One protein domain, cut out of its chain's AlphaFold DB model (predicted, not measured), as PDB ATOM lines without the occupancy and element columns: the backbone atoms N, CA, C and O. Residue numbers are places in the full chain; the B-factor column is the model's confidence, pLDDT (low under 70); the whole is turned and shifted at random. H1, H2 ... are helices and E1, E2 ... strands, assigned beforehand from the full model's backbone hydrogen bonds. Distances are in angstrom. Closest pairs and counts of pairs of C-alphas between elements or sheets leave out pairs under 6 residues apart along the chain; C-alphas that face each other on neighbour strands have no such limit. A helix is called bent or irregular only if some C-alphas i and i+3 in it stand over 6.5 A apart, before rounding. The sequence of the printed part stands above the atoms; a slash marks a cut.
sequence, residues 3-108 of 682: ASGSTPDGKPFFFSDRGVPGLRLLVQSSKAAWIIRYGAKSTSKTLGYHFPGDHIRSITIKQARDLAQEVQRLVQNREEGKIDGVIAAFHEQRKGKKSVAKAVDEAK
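This is residues 3 to 108 of the 682 residues of an uncharacterized protein of Ensifer sp. LC14 (UniProt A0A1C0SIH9). A strongly twisted sheet of four antiparallel strands has the long helix H1 packed along one face, and H2 folds back beside H1 as a helical hairpin that only grazes the sheet near E4. The short helix H3 crosses this pair on the side away from the sheet. The printed part has 106 residues, with E1, E2, E3, E4, H1, H2 and H3 in order along the chain; the sheet's order is E1, E2, E3, E4, and the class is mixed, helices and strands. The whole is compact, with a radius of gyration of the C-alphas of 13.9 A and spans of 42 by 34 by 21 A.

E1 is residues 13 to 16, beginning at C-alpha 13 at (11.608, 36.653, -6.355), and E2 is residues 23 to 28, 16.2 A long. E3, residues 31 to 38, is 22.1 A long, and E4, residues 43 to 51, is 22.6 A and bends by 58 degrees at residue 48. H1, residues 61 to 76, spans 22.6 A from C-alpha 61 at (14.568, 32.063, -22.458). H2, residues 80 to 92, spans 20.0 A and is irregular, but only just: C-alphas 81 and 84 are 7.0 A apart. H3, residues 100 to 106, ends at C-alpha 106 at (25.794, 45.546, -35.515).

The sheet is a meander, each strand the antiparallel neighbour of the one before, with E1 and E4 as edge strands. Within hydrogen-bond range are N 15 and O 25 of E1 and E2, 2.9 A, N 26 and O 33 of E2 and E3, 2.8 A, and N 36 and O 45 of E3 and E4, 2.9 A. H1 is on one face, forming two layers, a helix over a sheet, at a height over the sheet of 8.9 A. It lies over E3 and, only just, with 3 C-alphas, over E4, and runs along the strands at 17 degrees to E3 on the local plane. H2 touches residues 67 to 74 of H1, opposite ways at a shallow tilt of 25 degrees; the closest C-alphas, of Leu 74 and Glu 80, are 6.0 A apart. H3 touches residues 86 to 90 of H2, about perpendicular at 79 degrees, with the C-alphas of Phe 90 and Ala 103 closest at 4.8 A. H3 also touches residues 63 to 70 of H1 at a steep tilt of 56 degrees, closest at the C-alphas of Leu 67 and Val 100, 6.2 A. H3 is not on the sheet. Every O i to N i+4 pair is within hydrogen-bond range in H1 and H3, and 7 of 9 in H2.

The two C-alphas farthest apart, of Asp 9 and Lys 108, are 43.4 A apart. The printed part has no cut and no long link. The mean pLDDT of the printed part is 80.1, with residues 5 to 8, 10, 40 to 42, 94 to 97 and 103 to 108 under 70.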
ATOM      1  N   ALA A   3       1.886  37.451 -14.142       74.56
ATOM      2  CA  ALA A   3       0.550  37.603 -14.729       74.56
ATOM      3  C   ALA A   3      -0.569  37.809 -13.691       74.56
ATOM      4  O   ALA A   3      -1.583  38.420 -13.998       74.56
ATOM      5  N   SER A   4      -0.381  37.320 -12.462       74.50
ATOM      6  CA  SER A   4      -1.362  37.428 -11.377       74.50
ATOM      7  C   SER A   4      -1.187  38.697 -10.535       74.50
ATOM      8  O   SER A   4      -1.919  38.873  -9.566       74.50
ATOM      9  N   GLY A   5      -0.184  39.539 -10.835       63.53
ATOM     10  CA  GLY A   5       0.134  40.780 -10.108       63.53
ATOM     11  C   GLY A   5       0.549  40.602  -8.640       63.53
ATOM     12  O   GLY A   5       0.914  41.571  -7.980       63.53
ATOM     13  N   SER A   6       0.521  39.369  -8.143       65.88
ATOM     14  CA  SER A   6       0.703  38.972  -6.752       65.88
ATOM     15  C   SER A   6       2.005  38.185  -6.606       65.88
ATOM     16  O   SER A   6       2.209  37.141  -7.240       65.88
ATOM     17  N   THR A   7       2.904  38.698  -5.767       66.94
ATOM     18  CA  THR A   7       4.004  37.923  -5.192       66.94
ATOM     19  C   THR A   7       3.634  37.583  -3.743       66.94
ATOM     20  O   THR A   7       3.065  38.451  -3.082       66.94
ATOM     21  N   PRO A   8       3.923  36.362  -3.247       64.19
ATOM     22  CA  PRO A   8       3.475  35.898  -1.926       64.19
ATOM     23  C   PRO A   8       3.704  36.882  -0.765       64.19
ATOM     24  O   PRO A   8       2.839  36.995   0.091       64.19
ATOM     25  N   ASP A   9       4.794  37.667  -0.806       71.38
ATOM     26  CA  ASP A   9       5.193  38.581   0.281       71.38
ATOM     27  C   ASP A   9       5.439  40.040  -0.174       71.38
ATOM     28  O   ASP A   9       6.130  40.797   0.509       71.38
ATOM     29  N   GLY A  10       5.024  40.434  -1.388       67.00
ATOM     30  CA  GLY A  10       5.347  41.755  -1.975       67.00
ATOM     31  C   GLY A  10       6.837  41.977  -2.318       67.00
ATOM     32  O   GLY A  10       7.204  42.978  -2.935       67.00
ATOM     33  N   LYS A  11       7.705  41.022  -1.968       78.62
ATOM     34  CA  LYS A  11       9.152  41.027  -2.220       78.62
ATOM     35  C   LYS A  11       9.500  40.520  -3.632       78.62
ATOM     36  O   LYS A  11       8.707  39.786  -4.233       78.62
ATOM     37  N   PRO A  12      10.675  40.896  -4.177       82.19
ATOM     38  CA  PRO A  12      11.175  40.360  -5.441       82.19
ATOM     39  C   PRO A  12      11.609  38.895  -5.302       82.19
ATOM     40  O   PRO A  12      12.346  38.540  -4.382       82.19
ATOM     41  N   PHE A  13      11.200  38.057  -6.254       87.56
ATOM     42  CA  PHE A  13      11.608  36.653  -6.355       87.56
ATOM     43  C   PHE A  13      12.673  36.481  -7.437       87.56
ATOM     44  O   PHE A  13      12.559  37.042  -8.528       87.56
ATOM     45  N   PHE A  14      13.695  35.675  -7.149       87.75
ATOM     46  CA  PHE A  14      14.799  35.403  -8.066       87.75
ATOM     47  C   PHE A  14      14.855  33.918  -8.416       87.75
ATOM     48  O   PHE A  14      15.074  33.081  -7.543       87.75
ATOM     49  N   PHE A  15      14.750  33.597  -9.702       90.12
ATOM     50  CA  PHE A  15      14.980  32.245 -10.215       90.12
ATOM     51  C   PHE A  15      16.319  32.221 -10.938       90.12
ATOM     52  O   PHE A  15      16.475  32.887 -11.956       90.12
ATOM     53  N   SER A  16      17.304  31.498 -10.407       89.38
ATOM     54  CA  SER A  16      18.605  31.367 -11.074       89.38
ATOM     55  C   SER A  16      18.541  30.284 -12.146       89.38
ATOM     56  O   SER A  16      18.033  29.190 -11.891       89.38
ATOM     57  N   ASP A  17      19.055  30.581 -13.337       89.62
ATOM     58  CA  ASP A  17      19.182  29.584 -14.395       89.62
ATOM     59  C   ASP A  17      20.323  28.613 -14.053       89.62
ATOM     60  O   ASP A  17      21.401  29.028 -13.631       89.62
ATOM     61  N   ARG A  18      20.084  27.305 -14.211       86.50
ATOM     62  CA  ARG A  18      21.098  26.272 -13.926       86.50
ATOM     63  C   ARG A  18      22.133  26.121 -15.047       86.50
ATOM     64  O   ARG A  18      23.193  25.565 -14.796       86.50
ATOM     65  N   GLY A  19      21.818  26.559 -16.268       82.44
ATOM     66  CA  GLY A  19      22.648  26.349 -17.457       82.44
ATOM     67  C   GLY A  19      23.620  27.490 -17.759       82.44
ATOM     68  O   GLY A  19      24.644  27.250 -18.388       82.44
ATOM     69  N   VAL A  20      23.331  28.718 -17.314       87.00
ATOM     70  CA  VAL A  20      24.204  29.885 -17.523       87.00
ATOM     71  C   VAL A  20      24.504  30.575 -16.186       87.00
ATOM     72  O   VAL A  20      23.593  31.151 -15.583       87.00
ATOM     73  N   PRO A  21      25.767  30.566 -15.707       86.06
ATOM     74  CA  PRO A  21      26.129  31.173 -14.428       86.06
ATOM     75  C   PRO A  21      25.703  32.646 -14.328       86.06
ATOM     76  O   PRO A  21      25.871  33.429 -15.253       86.06
ATOM     77  N   GLY A  22      25.134  33.064 -13.199       86.44
ATOM     78  CA  GLY A  22      24.778  34.473 -12.981       86.44
ATOM     79  C   GLY A  22      23.540  34.990 -13.733       86.44
ATOM     80  O   GLY A  22      23.112  36.105 -13.432       86.44
ATOM     81  N   LEU A  23      22.920  34.213 -14.633       92.88
ATOM     82  CA  LEU A  23      21.623  34.544 -15.238       92.88
ATOM     83  C   LEU A  23      20.482  34.257 -14.251       92.88
ATOM     84  O   LEU A  23      20.400  33.176 -13.664       92.88
ATOM     85  N   ARG A  24      19.581  35.225 -14.064       93.50
ATOM     86  CA  ARG A  24      18.423  35.115 -13.169       93.50
ATOM     87  C   ARG A  24      17.173  35.717 -13.802       93.50
ATOM     88  O   ARG A  24      17.252  36.704 -14.525       93.50
ATOM     89  N   LEU A  25      16.013  35.164 -13.474       92.75
ATOM     90  CA  LEU A  25      14.715  35.783 -13.711       92.75
ATOM     91  C   LEU A  25      14.269  36.485 -12.425       92.75
ATOM     92  O   LEU A  25      14.029  35.831 -11.409       92.75
ATOM     93  N   LEU A  26      14.177  37.809 -12.474       91.31
ATOM     94  CA  LEU A  26      13.628  38.656 -11.424       91.31
ATOM     95  C   LEU A  26      12.125  38.826 -11.657       91.31
ATOM     96  O   LEU A  26      11.717  39.388 -12.672       91.31
ATOM     97  N   VAL A  27      11.311  38.365 -10.713       88.75
ATOM     98  CA  VAL A  27       9.854  38.524 -10.727       88.75
ATOM     99  C   VAL A  27       9.452  39.469  -9.604       88.75
ATOM    100  O   VAL A  27       9.659  39.168  -8.429       88.75
ATOM    101  N   GLN A  28       8.878  40.613  -9.962       84.69
ATOM    102  CA  GLN A  28       8.405  41.610  -9.007       84.69
ATOM    103  C   GLN A  28       7.101  42.222  -9.519       84.69
ATOM    104  O   GLN A  28       7.073  42.820 -10.597       84.69
ATOM    105  N   SER A  29       6.028  42.085  -8.731       82.06
ATOM    106  CA  SER A  29       4.685  42.557  -9.090       82.06
ATOM    107  C   SER A  29       4.281  42.072 -10.499       82.06
ATOM    108  O   SER A  29       4.409  40.885 -10.797       82.06
ATOM    109  N   SER A  30       3.837  42.969 -11.379       82.75
ATOM    110  CA  SER A  30       3.376  42.692 -12.743       82.75
ATOM    111  C   SER A  30       4.488  42.503 -13.786       82.75
ATOM    112  O   SER A  30       4.219  42.550 -14.987       82.75
ATOM    113  N   LYS A  31       5.752  42.307 -13.374       86.56
ATOM    114  CA  LYS A  31       6.900  42.201 -14.292       86.56
ATOM    115  C   LYS A  31       7.778  40.989 -13.995       86.56
ATOM    116  O   LYS A  31       8.062  40.667 -12.841       86.56
ATOM    117  N   ALA A  32       8.260  40.355 -15.062       89.69
ATOM    118  CA  ALA A  32       9.317  39.349 -15.004       89.69
ATOM    119  C   ALA A  32      10.451  39.748 -15.956       89.69
ATOM    120  O   ALA A  32      10.225  39.863 -17.161       89.69
ATOM    121  N   ALA A  33      11.656  39.964 -15.431       91.75
ATOM    122  CA  ALA A  33      12.817  40.448 -16.176       91.75
ATOM    123  C   ALA A  33      14.006  39.490 -16.057       91.75
ATOM    124  O   ALA A  33      14.353  39.044 -14.967       91.75
ATOM    125  N   TRP A  34      14.658  39.197 -17.179       93.62
ATOM    126  CA  TRP A  34      15.926  38.476 -17.200       93.62
ATOM    127  C   TRP A  34      17.061  39.439 -16.865       93.62
ATOM    128  O   TRP A  34      17.229  40.463 -17.529       93.62
ATOM    129  N   ILE A  35      17.849  39.101 -15.851       92.88
ATOM    130  CA  ILE A  35      19.010  39.862 -15.397       92.88
ATOM    131  C   ILE A  35      20.245  38.963 -15.385       92.88
ATOM    132  O   ILE A  35      20.152  37.785 -15.046       92.88
ATOM    133  N   ILE A  36      21.410  39.511 -15.712       92.56
ATOM    134  CA  ILE A  36      22.691  38.828 -15.524       92.56
ATOM    135  C   ILE A  36      23.543  39.568 -14.505       92.56
ATOM    136  O   ILE A  36      23.676  40.789 -14.572       92.56
ATOM    137  N   ARG A  37      24.115  38.816 -13.563       89.75
ATOM    138  CA  ARG A  37      25.103  39.293 -12.595       89.75
ATOM    139  C   ARG A  37      26.505  38.894 -13.048       89.75
ATOM    140  O   ARG A  37      26.749  37.715 -13.294       89.75
ATOM    141  N   TYR A  38      27.412  39.861 -13.119       84.81
ATOM    142  CA  TYR A  38      28.799  39.662 -13.537       84.81
ATOM    143  C   TYR A  38      29.768  40.565 -12.752       84.81
ATOM    144  O   TYR A  38      29.368  41.560 -12.145       84.81
ATOM    145  N   GLY A  39      31.051  40.189 -12.745       72.88
ATOM    146  CA  GLY A  39      32.133  40.919 -12.071       72.88
ATOM    147  C   GLY A  39      32.204  40.726 -10.545       72.88
ATOM    148  O   GLY A  39      31.244  40.317  -9.890       72.88
ATOM    149  N   ALA A  40      33.360  41.063  -9.959       61.62
ATOM    150  CA  ALA A  40      33.622  40.933  -8.518       61.62
ATOM    151  C   ALA A  40      32.731  41.850  -7.654       61.62
ATOM    152  O   ALA A  40      32.363  41.496  -6.537       61.62
ATOM    153  N   LYS A  41      32.314  43.002  -8.199       61.00
ATOM    154  CA  LYS A  41      31.408  43.963  -7.544       61.00
ATOM    155  C   LYS A  41      29.924  43.617  -7.684       61.00
ATOM    156  O   LYS A  41      29.081  44.406  -7.276       61.00
ATOM    157  N   SER A  42      29.589  42.432  -8.209       67.88
ATOM    158  CA  SER A  42      28.202  41.960  -8.276       67.88
ATOM    159  C   SER A  42      27.263  42.857  -9.092       67.88
ATOM    160  O   SER A  42      26.074  42.962  -8.786       67.88
ATOM    161  N   THR A  43      27.794  43.473 -10.148       82.12
ATOM    162  CA  THR A  43      27.042  44.316 -11.078       82.12
ATOM    163  C   THR A  43      25.968  43.486 -11.776       82.12
ATOM    164  O   THR A  43      26.237  42.376 -12.237       82.12
ATOM    165  N   SER A  44      24.744  44.008 -11.860       86.31
ATOM    166  CA  SER A  44      23.634  43.356 -12.559       86.31
ATOM    167  C   SER A  44      23.123  44.207 -13.716       86.31
ATOM    168  O   SER A  44      22.911  45.406 -13.544       86.31
ATOM    169  N   LYS A  45      22.858  43.585 -14.869       89.19
ATOM    170  CA  LYS A  45      22.212  44.234 -16.022       89.19
ATOM    171  C   LYS A  45      20.970  43.474 -16.456       89.19
ATOM    172  O   LYS A  45      20.960  42.244 -16.472       89.19
ATOM    173  N   THR A  46      19.941  44.217 -16.846       91.19
ATOM    174  CA  THR A  46      18.692  43.661 -17.376       91.19
ATOM    175  C   THR A  46      18.830  43.380 -18.865       91.19
ATOM    176  O   THR A  46      19.019  44.300 -19.657       91.19
ATOM    177  N   LEU A  47      18.694  42.112 -19.244       90.19
ATOM    178  CA  LEU A  47      18.769  41.648 -20.628       90.19
ATOM    179  C   LEU A  47      17.456  41.878 -21.381       90.19
ATOM    180  O   LEU A  47      17.474  42.167 -22.570       90.19
ATOM    181  N   GLY A  48      16.310  41.776 -20.705       89.19
ATOM    182  CA  GLY A  48      14.986  41.959 -21.306       89.19
ATOM    183  C   GLY A  48      13.870  41.424 -20.416       89.19
ATOM    184  O   GLY A  48      14.121  40.959 -19.307       89.19
ATOM    185  N   TYR A  49      12.630  41.486 -20.897       90.00
ATOM    186  CA  TYR A  49      11.450  41.079 -20.133       90.00
ATOM    187  C   TYR A  49      10.897  39.748 -20.638       90.00
ATOM    188  O   TYR A  49      10.773  39.525 -21.838       90.00
ATOM    189  N   HIS A  50      10.561  38.861 -19.709       88.00
ATOM    190  CA  HIS A  50       9.762  37.675 -19.989       88.00
ATOM    191  C   HIS A  50       8.259  37.994 -19.937       88.00
ATOM    192  O   HIS A  50       7.486  37.430 -20.703       88.00
ATOM    193  N   PHE A  51       7.858  38.925 -19.061       85.81
ATOM    194  CA  PHE A  51       6.477  39.393 -18.921       85.81
ATOM    195  C   PHE A  51       6.440  40.904 -18.600       85.81
ATOM    196  O   PHE A  51       7.240  41.341 -17.760       85.81
ATOM    197  N   PRO A  52       5.531  41.692 -19.212       78.06
ATOM    198  CA  PRO A  52       4.487  41.270 -20.153       78.06
ATOM    199  C   PRO A  52       5.050  40.990 -21.562       78.06
ATOM    200  O   PRO A  52       6.072  41.549 -21.966       78.06
ATOM    201  N   GLY A  53       4.449  40.033 -22.278       72.31
ATOM    202  CA  GLY A  53       4.998  39.492 -23.536       72.31
ATOM    203  C   GLY A  53       4.984  40.474 -24.717       72.31
ATOM    204  O   GLY A  53       5.751  40.329 -25.671       72.31
ATOM    205  N   ASP A  54       4.157  41.508 -24.627       74.81
ATOM    206  CA  ASP A  54       4.002  42.611 -25.577       74.81
ATOM    207  C   ASP A  54       5.052  43.725 -25.406       74.81
ATOM    208  O   ASP A  54       5.226  44.559 -26.305       74.81
ATOM    209  N   HIS A  55       5.821  43.708 -24.314       80.44
ATOM    210  CA  HIS A  55       6.850  44.704 -24.031       80.44
ATOM    211  C   HIS A  55       7.867  44.831 -25.183       80.44
ATOM    212  O   HIS A  55       8.260  43.849 -25.815       80.44
ATOM    213  N   ILE A  56       8.347  46.049 -25.470       75.69
ATOM    214  CA  ILE A  56       9.287  46.301 -26.583       75.69
ATOM    215  C   ILE A  56      10.593  45.493 -26.446       75.69
ATOM    216  O   ILE A  56      11.127  44.960 -27.419       75.69
ATOM    217  N   ARG A  57      11.035  45.303 -25.199       83.75
ATOM    218  CA  ARG A  57      12.183  44.467 -24.814       83.75
ATOM    219  C   ARG A  57      11.816  43.026 -24.425       83.75
ATOM    220  O   ARG A  57      12.523  42.438 -23.607       83.75
ATOM    221  N   SER A  58      10.711  42.471 -24.930       85.00
ATOM    222  CA  SER A  58      10.361  41.075 -24.643       85.00
ATOM    223  C   SER A  58      11.350  40.102 -25.299       85.00
ATOM    224  O   SER A  58      11.805  40.331 -26.431       85.00
ATOM    225  N   ILE A  59      11.744  39.063 -24.550       88.00
ATOM    226  CA  ILE A  59      12.710  38.037 -24.972       88.00
ATOM    227  C   ILE A  59      12.319  36.641 -24.484       88.00
ATOM    228  O   ILE A  59      11.744  36.455 -23.408       88.00
ATOM    229  N   THR A  60      12.685  35.641 -25.280       87.88
ATOM    230  CA  THR A  60      12.565  34.221 -24.925       87.88
ATOM    231  C   THR A  60      13.694  33.780 -23.994       87.88
ATOM    232  O   THR A  60      14.747  34.416 -23.923       87.88
ATOM    233  N   ILE A  61      13.518  32.645 -23.310       88.00
ATOM    234  CA  ILE A  61      14.568  32.063 -22.458       88.00
ATOM    235  C   ILE A  61      15.847  31.732 -23.242       88.00
ATOM    236  O   ILE A  61      16.945  31.948 -22.740       88.00
ATOM    237  N   LYS A  62      15.718  31.264 -24.493       88.12
ATOM    238  CA  LYS A  62      16.862  30.972 -25.368       88.12
ATOM    239  C   LYS A  62      17.670  32.242 -25.642       88.12
ATOM    240  O   LYS A  62      18.865  32.271 -25.392       88.12
ATOM    241  N   GLN A  63      16.993  33.318 -26.034       87.81
ATOM    242  CA  GLN A  63      17.623  34.620 -26.268       87.81
ATOM    243  C   GLN A  63      18.260  35.207 -25.004       87.81
ATOM    244  O   GLN A  63      19.322  35.816 -25.084       87.81
ATOM    245  N   ALA A  64      17.636  35.009 -23.839       88.88
ATOM    246  CA  ALA A  64      18.210  35.420 -22.562       88.88
ATOM    247  C   ALA A  64      19.508  34.657 -22.245       88.88
ATOM    248  O   ALA A  64      20.468  35.274 -21.792       88.88
ATOM    249  N   ARG A  65      19.559  33.344 -22.516       90.25
ATOM    250  CA  ARG A  65      20.773  32.525 -22.362       90.25
ATOM    251  C   ARG A  65      21.870  32.922 -23.349       90.25
ATOM    252  O   ARG A  65      23.005  33.101 -22.921       90.25
ATOM    253  N   ASP A  66      21.524  33.126 -24.616       88.12
ATOM    254  CA  ASP A  66      22.480  33.528 -25.654       88.12
ATOM    255  C   ASP A  66      23.093  34.911 -25.336       88.12
ATOM    256  O   ASP A  66      24.311  35.082 -25.375       88.12
ATOM    257  N   LEU A  67      22.269  35.892 -24.932       87.75
ATOM    258  CA  LEU A  67      22.750  37.210 -24.492       87.75
ATOM    259  C   LEU A  67      23.613  37.113 -23.233       87.75
ATOM    260  O   LEU A  67      24.621  37.805 -23.117       87.75
ATOM    261  N   ALA A  68      23.219  36.273 -22.277       89.75
ATOM    262  CA  ALA A  68      23.953  36.082 -21.036       89.75
ATOM    263  C   ALA A  68      25.365  35.526 -21.275       89.75
ATOM    264  O   ALA A  68      26.324  36.027 -20.688       89.75
ATOM    265  N   GLN A  69      25.499  34.532 -22.154       89.06
ATOM    266  CA  GLN A  69      26.797  33.970 -22.533       89.06
ATOM    267  C   GLN A  69      27.683  35.008 -23.229       89.06
ATOM    268  O   GLN A  69      28.869  35.113 -22.919       89.06
ATOM    269  N   GLU A  70      27.112  35.834 -24.107       85.00
ATOM    270  CA  GLU A  70      27.872  36.891 -24.775       85.00
ATOM    271  C   GLU A  70      28.334  37.983 -23.800       85.00
ATOM    272  O   GLU A  70      29.484  38.413 -23.848       85.00
ATOM    273  N   VAL A  71      27.486  38.385 -22.847       85.88
ATOM    274  CA  VAL A  71      27.881  39.326 -21.788       85.88
ATOM    275  C   VAL A  71      29.033  38.764 -20.954       85.88
ATOM    276  O   VAL A  71      29.984  39.488 -20.665       85.88
ATOM    277  N   GLN A  72      29.011  37.473 -20.611       85.00
ATOM    278  CA  GLN A  72      30.138  36.836 -19.919       85.00
ATOM    279  C   GLN A  72      31.421  36.850 -20.753       85.00
ATOM    280  O   GLN A  72      32.491  37.122 -20.207       85.00
ATOM    281  N   ARG A  73      31.322  36.609 -22.066       81.50
ATOM    282  CA  ARG A  73      32.459  36.672 -22.995       81.50
ATOM    283  C   ARG A  73      33.066  38.075 -23.050       81.50
ATOM    284  O   ARG A  73      34.283  38.219 -22.971       81.50
ATOM    285  N   LEU A  74      32.231  39.114 -23.115       81.69
ATOM    286  CA  LEU A  74      32.683  40.510 -23.090       81.69
ATOM    287  C   LEU A  74      33.384  40.863 -21.773       81.69
ATOM    288  O   LEU A  74      34.419  41.525 -21.792       81.69
ATOM    289  N   VAL A  75      32.874  40.379 -20.637       82.75
ATOM    290  CA  VAL A  75      33.514  40.571 -19.323       82.75
ATOM    291  C   VAL A  75      34.869  39.858 -19.259       82.75
ATOM    292  O   VAL A  75      35.849  40.452 -18.814       82.75
ATOM    293  N   GLN A  76      34.966  38.617 -19.750       79.94
ATOM    294  CA  GLN A  76      36.235  37.877 -19.820       79.94
ATOM    295  C   GLN A  76      37.280  38.598 -20.683       79.94
ATOM    296  O   GLN A  76      38.453  38.653 -20.313       79.94
ATOM    297  N   ASN A  77      36.843  39.223 -21.778       71.69
ATOM    298  CA  ASN A  77      37.694  40.003 -22.677       71.69
ATOM    299  C   ASN A  77      37.984  41.434 -22.177       71.69
ATOM    300  O   ASN A  77      38.647  42.193 -22.877       71.69
ATOM    301  N   ARG A  78      37.517  41.813 -20.974       71.75
ATOM    302  CA  ARG A  78      37.634  43.166 -20.392       71.75
ATOM    303  C   ARG A  78      36.972  44.272 -21.228       71.75
ATOM    304  O   ARG A  78      37.389  45.426 -21.188       71.75
ATOM    305  N   GLU A  79      35.901  43.942 -21.946       73.94
ATOM    306  CA  GLU A  79      35.146  44.852 -22.820       73.94
ATOM    307  C   GLU A  79      33.785  45.258 -22.218       73.94
ATOM    308  O   GLU A  79      32.787  45.388 -22.929       73.94
ATOM    309  N   GLU A  80      33.716  45.468 -20.899       75.38
ATOM    310  CA  GLU A  80      32.458  45.723 -20.173       75.38
ATOM    311  C   GLU A  80      31.667  46.931 -20.716       75.38
ATOM    312  O   GLU A  80      30.436  46.930 -20.705       75.38
ATOM    313  N   GLY A  81      32.358  47.932 -21.275       73.62
ATOM    314  CA  GLY A  81      31.737  49.107 -21.896       73.62
ATOM    315  C   GLY A  81      30.903  48.813 -23.151       73.62
ATOM    316  O   GLY A  81      30.104  49.654 -23.552       73.62
ATOM    317  N   LYS A  82      31.039  47.628 -23.765       76.31
ATOM    318  CA  LYS A  82      30.277  47.229 -24.964       76.31
ATOM    319  C   LYS A  82      28.960  46.516 -24.640       76.31
ATOM    320  O   LYS A  82      28.128  46.343 -25.530       76.31
ATOM    321  N   ILE A  83      28.747  46.125 -23.378       81.25
ATOM    322  CA  ILE A  83      27.579  45.340 -22.942       81.25
ATOM    323  C   ILE A  83      26.268  46.064 -23.267       81.25
ATOM    324  O   ILE A  83      25.356  45.467 -23.837       81.25
ATOM    325  N   ASP A  84      26.178  47.357 -22.945       80.19
ATOM    326  CA  ASP A  84      24.956  48.136 -23.174       80.19
ATOM    327  C   ASP A  84      24.664  48.312 -24.677       80.19
ATOM    328  O   ASP A  84      23.502  48.249 -25.080       80.19
ATOM    329  N   GLY A  85      25.704  48.437 -25.513       77.62
ATOM    330  CA  GLY A  85      25.577  48.526 -26.972       77.62
ATOM    331  C   GLY A  85      25.069  47.232 -27.609       77.62
ATOM    332  O   GLY A  85      24.159  47.268 -28.434       77.62
ATOM    333  N   VAL A  86      25.577  46.075 -27.168       82.56
ATOM    334  CA  VAL A  86      25.108  44.761 -27.648       82.56
ATOM    335  C   VAL A  86      23.660  44.499 -27.229       82.56
ATOM    336  O   VAL A  86      22.861  44.019 -28.034       82.56
ATOM    337  N   ILE A  87      23.285  44.849 -25.992       84.38
ATOM    338  CA  ILE A  87      21.897  44.715 -25.522       84.38
ATOM    339  C   ILE A  87      20.968  45.649 -26.313       84.38
ATOM    340  O   ILE A  87      19.877  45.229 -26.697       84.38
ATOM    341  N   ALA A  88      21.380  46.892 -26.574       81.00
ATOM    342  CA  ALA A  88      20.598  47.840 -27.368       81.00
ATOM    343  C   ALA A  88      20.383  47.337 -28.806       81.00
ATOM    344  O   ALA A  88      19.232  47.171 -29.213       81.00
ATOM    345  N   ALA A  89      21.463  46.973 -29.508       79.19
ATOM    346  CA  ALA A  89      21.413  46.440 -30.871       79.19
ATOM    347  C   ALA A  89      20.522  45.189 -30.969       79.19
ATOM    348  O   ALA A  89      19.744  45.028 -31.907       79.19
ATOM    349  N   PHE A  90      20.552  44.321 -29.953       84.38
ATOM    350  CA  PHE A  90      19.689  43.143 -29.907       84.38
ATOM    351  C   PHE A  90      18.190  43.484 -29.855       84.38
ATOM    352  O   PHE A  90      17.370  42.783 -30.455       84.38
ATOM    353  N   HIS A  91      17.804  44.545 -29.140       81.88
ATOM    354  CA  HIS A  91      16.398  44.956 -29.028       81.88
ATOM    355  C   HIS A  91      15.902  45.802 -30.199       81.88
ATOM    356  O   HIS A  91      14.692  45.832 -30.421       81.88
ATOM    357  N   GLU A  92      16.801  46.432 -30.952       78.94
ATOM    358  CA  GLU A  92      16.482  47.162 -32.188       78.94
ATOM    359  C   GLU A  92      16.103  46.224 -33.348       78.94
ATOM    360  O   GLU A  92      15.430  46.621 -34.303       78.94
ATOM    361  N   GLN A  93      16.451  44.939 -33.253       76.31
ATOM    362  CA  GLN A  93      16.058  43.935 -34.238       76.31
ATOM    363  C   GLN A  93      14.546  43.639 -34.191       76.31
ATOM    364  O   GLN A  93      13.935  43.522 -33.124       76.31
ATOM    365  N   ARG A  94      13.922  43.462 -35.374       63.50
ATOM    366  CA  ARG A  94      12.474  43.174 -35.518       63.50
ATOM    367  C   ARG A  94      12.050  42.021 -34.594       63.50
ATOM    368  O   ARG A  94      12.700  40.975 -34.593       63.50
ATOM    369  N   LYS A  95      10.917  42.179 -33.887       57.81
ATOM    370  CA  LYS A  95      10.402  41.324 -32.784       57.81
ATOM    371  C   LYS A  95      10.358  39.791 -33.014       57.81
ATOM    372  O   LYS A  95      10.175  39.070 -32.043       57.81
ATOM    373  N   GLY A  96      10.594  39.271 -34.223       57.09
ATOM    374  CA  GLY A  96      10.670  37.829 -34.529       57.09
ATOM    375  C   GLY A  96      11.990  37.331 -35.144       57.09
ATOM    376  O   GLY A  96      12.110  36.143 -35.418       57.09
ATOM    377  N   LYS A  97      12.983  38.205 -35.375       61.62
ATOM    378  CA  LYS A  97      14.296  37.860 -35.968       61.62
ATOM    379  C   LYS A  97      15.480  38.285 -35.083       61.62
ATOM    380  O   LYS A  97      16.570  38.516 -35.597       61.62
ATOM    381  N   LYS A  98      15.269  38.419 -33.766       70.25
ATOM    382  CA  LYS A  98      16.326  38.827 -32.828       70.25
ATOM    383  C   LYS A  98      17.393  37.726 -32.709       70.25
ATOM    384  O   LYS A  98      17.092  36.631 -32.228       70.25
ATOM    385  N   SER A  99      18.613  38.026 -33.144       75.81
ATOM    386  CA  SER A  99      19.803  37.177 -33.137       75.81
ATOM    387  C   SER A  99      20.945  37.886 -32.413       75.81
ATOM    388  O   SER A  99      21.336  38.996 -32.778       75.81
ATOM    389  N   VAL A 100      21.517  37.215 -31.410       73.06
ATOM    390  CA  VAL A 100      22.653  37.740 -30.637       73.06
ATOM    391  C   VAL A 100      23.882  37.918 -31.522       73.06
ATOM    392  O   VAL A 100      24.517  38.962 -31.461       73.06
ATOM    393  N   ALA A 101      24.161  36.970 -32.421       70.44
ATOM    394  CA  ALA A 101      25.286  37.073 -33.351       70.44
ATOM    395  C   ALA A 101      25.188  38.324 -34.243       70.44
ATOM    396  O   ALA A 101      26.158  39.062 -34.388       70.44
ATOM    397  N   LYS A 102      23.987  38.618 -34.761       72.75
ATOM    398  CA  LYS A 102      23.754  39.819 -35.575       72.75
ATOM    399  C   LYS A 102      23.875  41.101 -34.747       72.75
ATOM    400  O   LYS A 102      24.408  42.083 -35.237       72.75
ATOM    401  N   ALA A 103      23.430  41.072 -33.489       69.62
ATOM    402  CA  ALA A 103      23.524  42.216 -32.581       69.62
ATOM    403  C   ALA A 103      24.977  42.539 -32.212       69.62
ATOM    404  O   ALA A 103      25.344  43.703 -32.127       69.62
ATOM    405  N   VAL A 104      25.811  41.514 -32.026       67.44
ATOM    406  CA  VAL A 104      27.253  41.673 -31.800       67.44
ATOM    407  C   VAL A 104      27.937  42.267 -33.028       67.44
ATOM    408  O   VAL A 104      28.800  43.127 -32.877       67.44
ATOM    409  N   ASP A 105      27.551  41.846 -34.233       64.81
ATOM    410  CA  ASP A 105      28.081  42.415 -35.475       64.81
ATOM    411  C   ASP A 105      27.623  43.863 -35.705       64.81
ATOM    412  O   ASP A 105      28.440  44.692 -36.096       64.81
ATOM    413  N   GLU A 106      26.361  44.189 -35.411       63.72
ATOM    414  CA  GLU A 106      25.794  45.546 -35.515       63.72
ATOM    415  C   GLU A 106      26.328  46.497 -34.431       63.72
ATOM    416  O   GLU A 106      26.477  47.691 -34.676       63.72
ATOM    417  N   ALA A 107      26.667  45.977 -33.249       59.28
ATOM    418  CA  ALA A 107      27.271  46.742 -32.161       59.28
ATOM    419  C   ALA A 107      28.774  47.003 -32.360       59.28
ATOM    420  O   ALA A 107      29.381  47.717 -31.554       59.28
ATOM    421  N   LYS A 108      29.403  46.444 -33.409       59.31
ATOM    422  CA  LYS A 108      30.769  46.835 -33.768       59.31
ATOM    423  C   LYS A 108      30.733  48.295 -34.220       59.31
ATOM    424  O   LYS A 108      29.995  48.617 -35.149       59.31
TER     425      LYS A 108